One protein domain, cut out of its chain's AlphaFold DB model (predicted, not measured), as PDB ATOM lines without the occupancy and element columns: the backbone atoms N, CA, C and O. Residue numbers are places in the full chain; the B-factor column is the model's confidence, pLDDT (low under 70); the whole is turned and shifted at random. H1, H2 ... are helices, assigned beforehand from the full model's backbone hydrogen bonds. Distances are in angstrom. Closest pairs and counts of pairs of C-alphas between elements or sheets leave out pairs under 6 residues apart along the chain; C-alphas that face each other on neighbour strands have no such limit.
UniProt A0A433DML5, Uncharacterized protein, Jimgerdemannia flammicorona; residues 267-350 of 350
ATOM      1  N   LYS A 267     -16.523 -25.292 -17.543       95.88
ATOM      2  CA  LYS A 267     -16.360 -26.270 -16.469       95.88
ATOM      3  C   LYS A 267     -17.186 -25.863 -15.258       95.88
ATOM      4  O   LYS A 267     -17.081 -24.735 -14.788       95.88
ATOM      5  N   GLY A 268     -17.976 -26.801 -14.746       94.75
ATOM      6  CA  GLY A 268     -18.801 -26.606 -13.555       94.75
ATOM      7  C   GLY A 268     -18.434 -27.594 -12.446       94.75
ATOM      8  O   GLY A 268     -17.289 -27.581 -11.987       94.75
ATOM      9  N   PRO A 269     -19.374 -28.441 -11.986       94.31
ATOM     10  CA  PRO A 269     -19.129 -29.408 -10.918       94.31
ATOM     11  C   PRO A 269     -17.928 -30.328 -11.187       94.31
ATOM     12  O   PRO A 269     -17.592 -30.636 -12.325       94.31
ATOM     13  N   SER A 270     -17.301 -30.834 -10.123       95.44
ATOM     14  CA  SER A 270     -16.125 -31.714 -10.218       95.44
ATOM     15  C   SER A 270     -16.420 -33.125 -10.757       95.44
ATOM     16  O   SER A 270     -15.515 -33.954 -10.808       95.44
ATOM     17  N   ARG A 271     -17.687 -33.425 -11.058       94.38
ATOM     18  CA  ARG A 271     -18.201 -34.696 -11.581       94.38
ATOM     19  C   ARG A 271     -19.578 -34.476 -12.197       94.38
ATOM     20  O   ARG A 271     -20.267 -33.531 -11.813       94.38
ATOM     21  N   ASP A 272     -19.999 -35.401 -13.046       96.31
ATOM     22  CA  ASP A 272     -21.357 -35.410 -13.578       96.31
ATOM     23  C   ASP A 272     -22.388 -35.581 -12.456       96.31
ATOM     24  O   ASP A 272     -22.159 -36.274 -11.457       96.31
ATOM     25  N   LEU A 273     -23.530 -34.915 -12.616       95.75
ATOM     26  CA  LEU A 273     -24.590 -34.857 -11.618       95.75
ATOM     27  C   LEU A 273     -25.877 -35.477 -12.162       95.75
ATOM     28  O   LEU A 273     -26.228 -35.305 -13.326       95.75
ATOM     29  N   HIS A 274     -26.625 -36.159 -11.292       96.81
ATOM     30  CA  HIS A 274     -27.962 -36.640 -11.630       96.81
ATOM     31  C   HIS A 274     -28.917 -35.446 -11.795       96.81
ATOM     32  O   HIS A 274     -29.264 -34.787 -10.810       96.81
ATOM     33  N   SER A 275     -29.386 -35.188 -13.018       95.31
ATOM     34  CA  SER A 275     -30.175 -33.988 -13.349       95.31
ATOM     35  C   SER A 275     -31.462 -33.845 -12.532       95.31
ATOM     36  O   SER A 275     -31.839 -32.737 -12.190       95.31
ATOM     37  N   GLY A 276     -32.106 -34.941 -12.119       96.12
ATOM     38  CA  GLY A 276     -33.285 -34.866 -11.242       96.12
ATOM     39  C   GLY A 276     -32.991 -34.458  -9.790       96.12
ATOM     40  O   GLY A 276     -33.863 -33.915  -9.126       96.12
ATOM     41  N   VAL A 277     -31.779 -34.718  -9.284       95.25
ATOM     42  CA  VAL A 277     -31.404 -34.409  -7.890       95.25
ATOM     43  C   VAL A 277     -30.869 -32.984  -7.785       95.25
ATOM     44  O   VAL A 277     -31.138 -32.296  -6.808       95.25
ATOM     45  N   PHE A 278     -30.108 -32.553  -8.794       95.56
ATOM     46  CA  PHE A 278     -29.402 -31.272  -8.788       95.56
ATOM     47  C   PHE A 278     -30.011 -30.229  -9.737       95.56
ATOM     48  O   PHE A 278     -29.616 -29.061  -9.694       95.56
ATOM     49  N   GLY A 279     -30.972 -30.619 -10.576       94.38
ATOM     50  CA  GLY A 279     -31.618 -29.737 -11.546       94.38
ATOM     51  C   GLY A 279     -32.260 -28.532 -10.869       94.38
ATOM     52  O   GLY A 279     -32.985 -28.665  -9.884       94.38
ATOM     53  N   GLY A 280     -31.947 -27.342 -11.377       93.00
ATOM     54  CA  GLY A 280     -32.416 -26.074 -10.813       93.00
ATOM     55  C   GLY A 280     -31.691 -25.608  -9.543       93.00
ATOM     56  O   GLY A 280     -32.064 -24.573  -8.997       93.00
ATOM     57  N   THR A 281     -30.664 -26.324  -9.070       94.94
ATOM     58  CA  THR A 281     -29.898 -25.946  -7.858       94.94
ATOM     59  C   THR A 281     -28.448 -25.553  -8.130       94.94
ATOM     60  O   THR A 281     -27.806 -24.950  -7.271       94.94
ATOM     61  N   VAL A 282     -27.923 -25.871  -9.317       95.94
ATOM     62  CA  VAL A 282     -26.544 -25.583  -9.727       95.94
ATOM     63  C   VAL A 282     -26.523 -24.904 -11.094       95.94
ATOM     64  O   VAL A 282     -27.438 -25.090 -11.893       95.94
ATOM     65  N   HIS A 283     -25.465 -24.143 -11.378       94.81
ATOM     66  CA  HIS A 283     -25.200 -23.670 -12.735       94.81
ATOM     67  C   HIS A 283     -24.733 -24.840 -13.601       94.81
ATOM     68  O   HIS A 283     -23.739 -25.502 -13.293       94.81
ATOM     69  N   GLU A 284     -25.477 -25.106 -14.668       96.75
ATOM     70  CA  GLU A 284     -25.195 -26.192 -15.595       96.75
ATOM     71  C   GLU A 284     -24.256 -25.689 -16.701       96.75
ATOM     72  O   GLU A 284     -24.633 -24.778 -17.443       96.75
ATOM     73  N   PRO A 285     -23.064 -26.292 -16.884       96.94
ATOM     74  CA  PRO A 285     -22.134 -25.891 -17.944       96.94
ATOM     75  C   PRO A 285     -22.764 -25.854 -19.339       96.94
ATOM     76  O   PRO A 285     -22.414 -25.010 -20.157       96.94
ATOM     77  N   MET A 286     -23.731 -26.739 -19.599       96.88
ATOM     78  CA  MET A 286     -24.464 -26.784 -20.863       96.88
ATOM     79  C   MET A 286     -25.329 -25.544 -21.106       96.88
ATOM     80  O   MET A 286     -25.448 -25.108 -22.252       96.88
ATOM     81  N   THR A 287     -25.918 -24.958 -20.061       96.69
ATOM     82  CA  THR A 287     -26.690 -23.715 -20.184       96.69
ATOM     83  C   THR A 287     -25.776 -22.568 -20.592       96.69
ATOM     84  O   THR A 287     -26.046 -21.893 -21.585       96.69
ATOM     85  N   ASP A 288     -24.658 -22.398 -19.887       96.75
ATOM     86  CA  ASP A 288     -23.685 -21.341 -20.167       96.75
ATOM     87  C   ASP A 288     -23.044 -21.519 -21.550       96.75
ATOM     88  O   ASP A 288     -22.957 -20.562 -22.318       96.75
ATOM     89  N   LEU A 289     -22.673 -22.750 -21.923       97.44
ATOM     90  CA  LEU A 289     -22.128 -23.055 -23.246       97.44
ATOM     91  C   LEU A 289     -23.125 -22.715 -24.363       97.44
ATOM     92  O   LEU A 289     -22.753 -22.073 -25.344       97.44
ATOM     93  N   THR A 290     -24.398 -23.084 -24.202       96.94
ATOM     94  CA  THR A 290     -25.454 -22.761 -25.179       96.94
ATOM     95  C   THR A 290     -25.625 -21.250 -25.324       96.94
ATOM     96  O   THR A 290     -25.729 -20.736 -26.440       96.94
ATOM     97  N   LEU A 291     -25.613 -20.519 -24.204       96.38
ATOM     98  CA  LEU A 291     -25.698 -19.063 -24.210       96.38
ATOM     99  C   LEU A 291     -24.495 -18.435 -24.915       96.38
ATOM    100  O   LEU A 291     -24.697 -17.566 -25.760       96.38
ATOM    101  N   LEU A 292     -23.273 -18.888 -24.636       96.50
ATOM    102  CA  LEU A 292     -22.062 -18.389 -25.290       96.50
ATOM    103  C   LEU A 292     -22.089 -18.638 -26.804       96.50
ATOM    104  O   LEU A 292     -21.880 -17.704 -27.576       96.50
ATOM    105  N   LEU A 293     -22.431 -19.856 -27.239       96.00
ATOM    106  CA  LEU A 293     -22.539 -20.198 -28.662       96.00
ATOM    107  C   LEU A 293     -23.607 -19.360 -29.381       96.00
ATOM    108  O   LEU A 293     -23.384 -18.908 -30.504       96.00
ATOM    109  N   SER A 294     -24.732 -19.062 -28.716       95.94
ATOM    110  CA  SER A 294     -25.798 -18.214 -29.276       95.94
ATOM    111  C   SER A 294     -25.368 -16.767 -29.559       95.94
ATOM    112  O   SER A 294     -26.062 -16.044 -30.273       95.94
ATOM    113  N   LYS A 295     -24.238 -16.324 -28.992       96.12
ATOM    114  CA  LYS A 295     -23.687 -14.974 -29.172       96.12
ATOM    115  C   LYS A 295     -22.632 -14.886 -30.270       96.12
ATOM    116  O   LYS A 295     -22.101 -13.802 -30.469       96.12
ATOM    117  N   LEU A 296     -22.327 -15.977 -30.974       96.88
ATOM    118  CA  LEU A 296     -21.293 -15.980 -32.012       96.88
ATOM    119  C   LEU A 296     -21.835 -15.600 -33.395       96.88
ATOM    120  O   LEU A 296     -21.172 -14.868 -34.126       96.88
ATOM    121  N   VAL A 297     -23.034 -16.066 -33.758       95.56
ATOM    122  CA  VAL A 297     -23.593 -15.896 -35.108       95.56
ATOM    123  C   VAL A 297     -25.121 -15.801 -35.077       95.56
ATOM    124  O   VAL A 297     -25.780 -16.469 -34.281       95.56
ATOM    125  N   THR A 298     -25.704 -14.967 -35.940       93.06
ATOM    126  CA  THR A 298     -27.162 -14.888 -36.120       93.06
ATOM    127  C   THR A 298     -27.689 -16.050 -36.974       93.06
ATOM    128  O   THR A 298     -26.933 -16.643 -37.745       93.06
ATOM    129  N   PRO A 299     -29.008 -16.332 -36.960       89.25
ATOM    130  CA  PRO A 299     -29.607 -17.324 -37.860       89.25
ATOM    131  C   PRO A 299     -29.398 -17.054 -39.362       89.25
ATOM    132  O   PRO A 299     -29.556 -17.964 -40.168       89.25
ATOM    133  N   ASN A 300     -29.036 -15.822 -39.746       85.31
ATOM    134  CA  ASN A 300     -28.769 -15.429 -41.134       85.31
ATOM    135  C   ASN A 300     -27.269 -15.469 -41.500       85.31
ATOM    136  O   ASN A 300     -26.890 -14.984 -42.571       85.31
ATOM    137  N   GLY A 301     -26.416 -15.993 -40.613       88.00
ATOM    138  CA  GLY A 301     -24.974 -16.125 -40.837       88.00
ATOM    139  C   GLY A 301     -24.160 -14.850 -40.587       88.00
ATOM    140  O   GLY A 301     -23.031 -14.752 -41.056       88.00
ATOM    141  N   GLU A 302     -24.713 -13.853 -39.891       91.12
ATOM    142  CA  GLU A 302     -23.956 -12.656 -39.495       91.12
ATOM    143  C   GLU A 302     -23.167 -12.932 -38.210       91.12
ATOM    144  O   GLU A 302     -23.754 -13.337 -37.207       91.12
ATOM    145  N   ILE A 303     -21.850 -12.720 -38.242       95.19
ATOM    146  CA  ILE A 303     -20.963 -12.939 -37.094       95.19
ATOM    147  C   ILE A 303     -21.103 -11.764 -36.119       95.19
ATOM    148  O   ILE A 303     -20.984 -10.608 -36.510       95.19
ATOM    149  N   LEU A 304     -21.343 -12.066 -34.842       96.31
ATOM    150  CA  LEU A 304     -21.666 -11.082 -33.800       96.31
ATOM    151  C   LEU A 304     -20.450 -10.615 -32.979       96.31
ATOM    152  O   LEU A 304     -20.594  -9.788 -32.077       96.31
ATOM    153  N   ILE A 305     -19.260 -11.146 -33.263       96.50
ATOM    154  CA  ILE A 305     -18.019 -10.801 -32.559       96.50
ATOM    155  C   ILE A 305     -17.626  -9.352 -32.906       96.50
ATOM    156  O   ILE A 305     -17.419  -9.051 -34.083       96.50
ATOM    157  N   PRO A 306     -17.497  -8.443 -31.920       96.56
ATOM    158  CA  PRO A 306     -17.111  -7.059 -32.183       96.56
ATOM    159  C   PRO A 306     -15.763  -6.958 -32.905       96.56
ATOM    160  O   PRO A 306     -14.811  -7.646 -32.540       96.56
ATOM    161  N   GLY A 307     -15.689  -6.092 -33.915       96.19
ATOM    162  CA  GLY A 307     -14.480  -5.846 -34.705       96.19
ATOM    163  C   GLY A 307     -14.182  -6.883 -35.792       96.19
ATOM    164  O   GLY A 307     -13.264  -6.688 -36.580       96.19
ATOM    165  N   ILE A 308     -14.966  -7.967 -35.903       94.19
ATOM    166  CA  ILE A 308     -14.683  -9.051 -36.866       94.19
ATOM    167  C   ILE A 308     -14.706  -8.595 -38.332       94.19
ATOM    168  O   ILE A 308     -14.066  -9.205 -39.181       94.19
ATOM    169  N   SER A 309     -15.463  -7.538 -38.642       91.81
ATOM    170  CA  SER A 309     -15.595  -7.005 -40.003       91.81
ATOM    171  C   SER A 309     -14.700  -5.796 -40.278       91.81
ATOM    172  O   SER A 309     -14.725  -5.293 -41.398       91.81
ATOM    173  N   ASP A 310     -13.924  -5.328 -39.295       95.25
ATOM    174  CA  ASP A 310     -13.159  -4.078 -39.409       95.25
ATOM    175  C   ASP A 310     -12.067  -4.180 -40.487       95.25
ATOM    176  O   ASP A 310     -11.839  -3.224 -41.229       95.25
ATOM    177  N   ASP A 311     -11.463  -5.364 -40.629       93.31
ATOM    178  CA  ASP A 311     -10.407  -5.651 -41.608       93.31
ATOM    179  C   ASP A 311     -10.928  -6.327 -42.894       93.31
ATOM    180  O   ASP A 311     -10.145  -6.699 -43.774       93.31
ATOM    181  N   VAL A 312     -12.250  -6.495 -43.045       94.19
ATOM    182  CA  VAL A 312     -12.827  -7.071 -44.268       94.19
ATOM    183  C   VAL A 312     -12.699  -6.059 -45.405       94.19
ATOM    184  O   VAL A 312     -13.260  -4.963 -45.361       94.19
ATOM    185  N   ALA A 313     -11.966  -6.440 -46.453       94.56
ATOM    186  CA  ALA A 313     -11.741  -5.584 -47.609       94.56
ATOM    187  C   ALA A 313     -13.065  -5.138 -48.255       94.56
ATOM    188  O   ALA A 313     -13.990  -5.926 -48.464       94.56
ATOM    189  N   VAL A 314     -13.145  -3.853 -48.608       94.00
ATOM    190  CA  VAL A 314     -14.323  -3.300 -49.280       94.00
ATOM    191  C   VAL A 314     -14.399  -3.837 -50.708       94.00
ATOM    192  O   VAL A 314     -13.464  -3.671 -51.491       94.00
ATOM    193  N   VAL A 315     -15.552  -4.408 -51.066       93.19
ATOM    194  CA  VAL A 315     -15.798  -4.949 -52.408       93.19
ATOM    195  C   VAL A 315     -15.712  -3.838 -53.452       93.19
ATOM    196  O   VAL A 315     -16.500  -2.886 -53.454       93.19
ATOM    197  N   THR A 316     -14.775  -3.982 -54.384       94.50
ATOM    198  CA  THR A 316     -14.594  -3.007 -55.467       94.50
ATOM    199  C   THR A 316     -15.610  -3.223 -56.593       94.50
ATOM    200  O   THR A 316     -16.150  -4.314 -56.783       94.50
ATOM    201  N   ALA A 317     -15.862  -2.195 -57.411       93.06
ATOM    202  CA  ALA A 317     -16.723  -2.339 -58.590       93.06
ATOM    203  C   ALA A 317     -16.162  -3.360 -59.600       93.06
ATOM    204  O   ALA A 317     -16.925  -4.113 -60.206       93.06
ATOM    205  N   SER A 318     -14.830  -3.407 -59.743       92.81
ATOM    206  CA  SER A 318     -14.140  -4.377 -60.597       92.81
ATOM    207  C   SER A 318     -14.401  -5.801 -60.116       92.81
ATOM    208  O   SER A 318     -14.865  -6.630 -60.892       92.81
ATOM    209  N   GLU A 319     -14.185  -6.070 -58.830       91.38
ATOM    210  CA  GLU A 319     -14.457  -7.371 -58.212       91.38
ATOM    211  C   GLU A 319     -15.936  -7.763 -58.336       91.38
ATOM    212  O   GLU A 319     -16.253  -8.833 -58.849       91.38
ATOM    213  N   SER A 320     -16.851  -6.847 -58.008       90.25
ATOM    214  CA  SER A 320     -18.300  -7.064 -58.126       90.25
ATOM    215  C   SER A 320     -18.740  -7.454 -59.544       90.25
ATOM    216  O   SER A 320     -19.668  -8.249 -59.720       90.25
ATOM    217  N   SER A 321     -18.069  -6.924 -60.573       91.31
ATOM    218  CA  SER A 321     -18.348  -7.274 -61.966       91.31
ATOM    219  C   SER A 321     -17.968  -8.718 -62.311       91.31
ATOM    220  O   SER A 321     -18.661  -9.342 -63.118       91.31
ATOM    221  N   THR A 322     -16.942  -9.280 -61.656       90.31
ATOM    222  CA  THR A 322     -16.496 -10.660 -61.896       90.31
ATOM    223  C   THR A 322     -17.559 -11.676 -61.475       90.31
ATOM    224  O   THR A 322     -17.827 -12.614 -62.227       90.31
ATOM    225  N   TYR A 323     -18.276 -11.440 -60.368       89.38
ATOM    226  CA  TYR A 323     -19.317 -12.351 -59.873       89.38
ATOM    227  C   TYR A 323     -20.494 -12.524 -60.841       89.38
ATOM    228  O   TYR A 323     -21.142 -13.569 -60.859       89.38
ATOM    229  N   ASN A 324     -20.781 -11.523 -61.680       86.44
ATOM    230  CA  ASN A 324     -21.880 -11.613 -62.646       86.44
ATOM    231  C   ASN A 324     -21.591 -12.634 -63.763       86.44
ATOM    232  O   ASN A 324     -22.524 -13.124 -64.395       86.44
ATOM    233  N   THR A 325     -20.314 -12.947 -64.000       87.62
ATOM    234  CA  THR A 325     -19.873 -13.878 -65.049       87.62
ATOM    235  C   THR A 325     -19.833 -15.337 -64.592       87.62
ATOM    236  O   THR A 325     -19.709 -16.230 -65.430       87.62
ATOM    237  N   LEU A 326     -19.961 -15.588 -63.284       88.12
ATOM    238  CA  LEU A 326     -19.926 -16.934 -62.722       88.12
ATOM    239  C   LEU A 326     -21.155 -17.741 -63.151       88.12
ATOM    240  O   LEU A 326     -22.282 -17.239 -63.171       88.12
ATOM    241  N   ASP A 327     -20.932 -19.009 -63.482       89.25
ATOM    242  CA  ASP A 327     -21.985 -19.956 -63.841       89.25
ATOM    243  C   ASP A 327     -22.402 -20.768 -62.618       89.25
ATOM    244  O   ASP A 327     -21.865 -21.839 -62.353       89.25
ATOM    245  N   PHE A 328     -23.315 -20.200 -61.839       87.19
ATOM    246  CA  PHE A 328     -23.769 -20.793 -60.587       87.19
ATOM    247  C   PHE A 328     -25.233 -20.461 -60.304       87.19
ATOM    248  O   PHE A 328     -25.638 -19.310 -60.417       87.19
ATOM    249  N   GLU A 329     -26.055 -21.411 -59.895       85.19
ATOM    250  CA  GLU A 329     -27.437 -21.130 -59.499       85.19
ATOM    251  C   GLU A 329     -27.699 -21.703 -58.115       85.19
ATOM    252  O   GLU A 329     -27.249 -22.798 -57.796       85.19
ATOM    253  N   ILE A 330     -28.468 -20.983 -57.295       85.75
ATOM    254  CA  ILE A 330     -28.790 -21.431 -55.931       85.75
ATOM    255  C   ILE A 330     -29.511 -22.782 -55.951       85.75
ATOM    256  O   ILE A 330     -29.283 -23.604 -55.072       85.75
ATOM    257  N   GLY A 331     -30.310 -23.050 -56.988       85.81
ATOM    258  CA  GLY A 331     -30.948 -24.353 -57.167       85.81
ATOM    259  C   GLY A 331     -29.950 -25.515 -57.261       85.81
ATOM    260  O   GLY A 331     -30.252 -26.587 -56.753       85.81
ATOM    261  N   GLU A 332     -28.754 -25.305 -57.830       85.31
ATOM    262  CA  GLU A 332     -27.708 -26.342 -57.876       85.31
ATOM    263  C   GLU A 332     -27.148 -26.638 -56.479       85.31
ATOM    264  O   GLU A 332     -26.910 -27.797 -56.145       85.31
ATOM    265  N   LEU A 333     -26.986 -25.608 -55.641       85.88
ATOM    266  CA  LEU A 333     -26.578 -25.773 -54.243       85.88
ATOM    267  C   LEU A 333     -27.650 -26.516 -53.436       85.88
ATOM    268  O   LEU A 333     -27.334 -27.446 -52.700       85.88
ATOM    269  N   GLU A 334     -28.916 -26.127 -53.581       88.12
ATOM    270  CA  GLU A 334     -30.036 -26.763 -52.876       88.12
ATOM    271  C   GLU A 334     -30.223 -28.228 -53.285       88.12
ATOM    272  O   GLU A 334     -30.494 -29.075 -52.433       88.12
ATOM    273  N   GLU A 335     -30.047 -28.544 -54.571       87.12
ATOM    274  CA  GLU A 335     -30.051 -29.921 -55.071       87.12
ATOM    275  C   GLU A 335     -28.889 -30.726 -54.477       87.12
ATOM    276  O   GLU A 335     -29.102 -31.837 -53.993       87.12
ATOM    277  N   ALA A 336     -27.682 -30.154 -54.451       84.56
ATOM    278  CA  ALA A 336     -26.500 -30.829 -53.927       84.56
ATOM    279  C   ALA A 336     -26.599 -31.107 -52.414       84.56
ATOM    280  O   ALA A 336     -26.202 -32.178 -51.961       84.56
ATOM    281  N   VAL A 337     -27.173 -30.180 -51.639       84.56
ATOM    282  CA  VAL A 337     -27.431 -30.349 -50.194       84.56
ATOM    283  C   VAL A 337     -28.706 -31.173 -49.930       84.56
ATOM    284  O   VAL A 337     -28.976 -31.574 -48.800       84.56
ATOM    285  N   GLY A 338     -29.517 -31.442 -50.958       84.94
ATOM    286  CA  GLY A 338     -30.772 -32.189 -50.846       84.94
ATOM    287  C   GLY A 338     -31.877 -31.447 -50.083       84.94
ATOM    288  O   GLY A 338     -32.825 -32.076 -49.611       84.94
ATOM    289  N   SER A 339     -31.770 -30.123 -49.919       86.88
ATOM    290  CA  SER A 339     -32.753 -29.320 -49.182       86.88
ATOM    291  C   SER A 339     -32.734 -27.836 -49.566       86.88
ATOM    292  O   SER A 339     -31.702 -27.277 -49.930       86.88
ATOM    293  N   LYS A 340     -33.886 -27.163 -49.420       85.00
ATOM    294  CA  LYS A 340     -34.028 -25.706 -49.606       85.00
ATOM    295  C   LYS A 340     -33.706 -24.940 -48.324       85.00
ATOM    296  O   LYS A 340     -34.566 -24.287 -47.740       85.00
ATOM    297  N   THR A 341     -32.480 -25.098 -47.842       81.44
ATOM    298  CA  THR A 341     -31.992 -24.505 -46.583       81.44
ATOM    299  C   THR A 341     -31.066 -23.310 -46.812       81.44
ATOM    300  O   THR A 341     -30.455 -22.804 -45.872       81.44
ATOM    301  N   SER A 342     -30.969 -22.825 -48.055       78.50
ATOM    302  CA  SER A 342     -30.141 -21.674 -48.398       78.50
ATOM    303  C   SER A 342     -30.652 -20.405 -47.690       78.50
ATOM    304  O   SER A 342     -31.778 -19.955 -47.882       78.50
ATOM    305  N   PHE A 343     -29.819 -19.808 -46.835       74.75
ATOM    306  CA  PHE A 343     -30.155 -18.565 -46.119       74.75
ATOM    307  C   PHE A 343     -29.863 -17.302 -46.951       74.75
ATOM    308  O   PHE A 343     -30.190 -16.187 -46.543       74.75
ATOM    309  N   THR A 344     -29.257 -17.451 -48.135       66.88
ATOM    310  CA  THR A 344     -29.004 -16.358 -49.081       66.88
ATOM    311  C   THR A 344     -29.667 -16.625 -50.424       66.88
ATOM    312  O   THR A 344     -29.460 -17.658 -51.047       66.88
ATOM    313  N   THR A 345     -30.408 -15.634 -50.914       60.38
ATOM    314  CA  THR A 345     -30.929 -15.593 -52.289       60.38
ATOM    315  C   THR A 345     -29.974 -14.884 -53.254       60.38
ATOM    316  O   THR A 345     -30.252 -14.756 -54.446       60.38
ATOM    317  N   ARG A 346     -28.839 -14.376 -52.748       59.06
ATOM    318  CA  ARG A 346     -27.891 -13.555 -53.506       59.06
ATOM    319  C   ARG A 346     -26.678 -14.371 -53.929       59.06
ATOM    320  O   ARG A 346     -25.894 -14.798 -53.088       59.06
ATOM    321  N   ARG A 347     -26.463 -14.421 -55.245       57.47
ATOM    322  CA  ARG A 347     -25.307 -15.026 -55.930       57.47
ATOM    323  C   ARG A 347     -23.933 -14.481 -55.498       57.47
ATOM    324  O   ARG A 347     -22.941 -15.101 -55.808       57.47
ATOM    325  N   ARG A 348     -23.876 -13.309 -54.847       54.53
ATOM    326  CA  ARG A 348     -22.632 -12.588 -54.486       54.53
ATOM    327  C   ARG A 348     -22.042 -12.953 -53.117       54.53
ATOM    328  O   ARG A 348     -21.021 -12.395 -52.749       54.53
ATOM    329  N   LYS A 349     -22.740 -13.767 -52.320       50.09
ATOM    330  CA  LYS A 349     -22.280 -14.208 -50.987       50.09
ATOM    331  C   LYS A 349     -21.652 -15.611 -51.005       50.09
ATOM    332  O   LYS A 349     -21.253 -16.092 -49.952       50.09
ATOM    333  N   LEU A 350     -21.650 -16.248 -52.172       46.00
ATOM    334  CA  LEU A 350     -21.116 -17.572 -52.478       46.00
ATOM    335  C   LEU A 350     -20.021 -17.367 -53.522       46.00
ATOM    336  O   LEU A 350     -19.030 -18.118 -53.469       46.00
TER     337      LEU A 350
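AT A GLANCE: This is residues 267 to 350 of the 350 residues of an uncharacterized protein of Jimgerdemannia flammicorona (UniProt A0A433DML5). With little regular structure, this is a flat, open, winding chain with four short helices strung along it and no shared core. H1 and H2 lie toward one end of the long axis; residues 294 to 316 lead to H3, after which H4 and residues 338 to 350 fold back in an open hook. The printed part has 84 residues, 28 of them in H1, H2, H3 and H4, in that order; it is all helix, with no named strand. It is extended, with a radius of gyration of the C-alphas of 21.1 A and spans of 61 by 35 by 17 A.

IN THESE COORDINATES: H1, residues 275 to 278, begins at C-alpha (-30.175, -33.988, -13.349) and measures 5.4 A. H2, residues 285 to 293, measures 12.1 A. H3, residues 317 to 323, measures 10.4 A. H4, residues 330 to 337, measures 10.7 A and ends at C-alpha (-27.431, -30.349, -50.194).

HOW THE PARTS SIT: The four helices are apart from one another. Every O i to N i+4 pair is within hydrogen-bond range in H2 and H4, and 2 of 3 in H3; H1 is too short for one.

THE WHOLE: The C-alphas of Val 277 and Ser 318, the two farthest apart, are 63.1 A apart. Residues 276 to 281 and 307 to 319 stand free. The link from H2 to H3 is long, and the printed part has no cut. Residues 344 to 350 have pLDDT under 70.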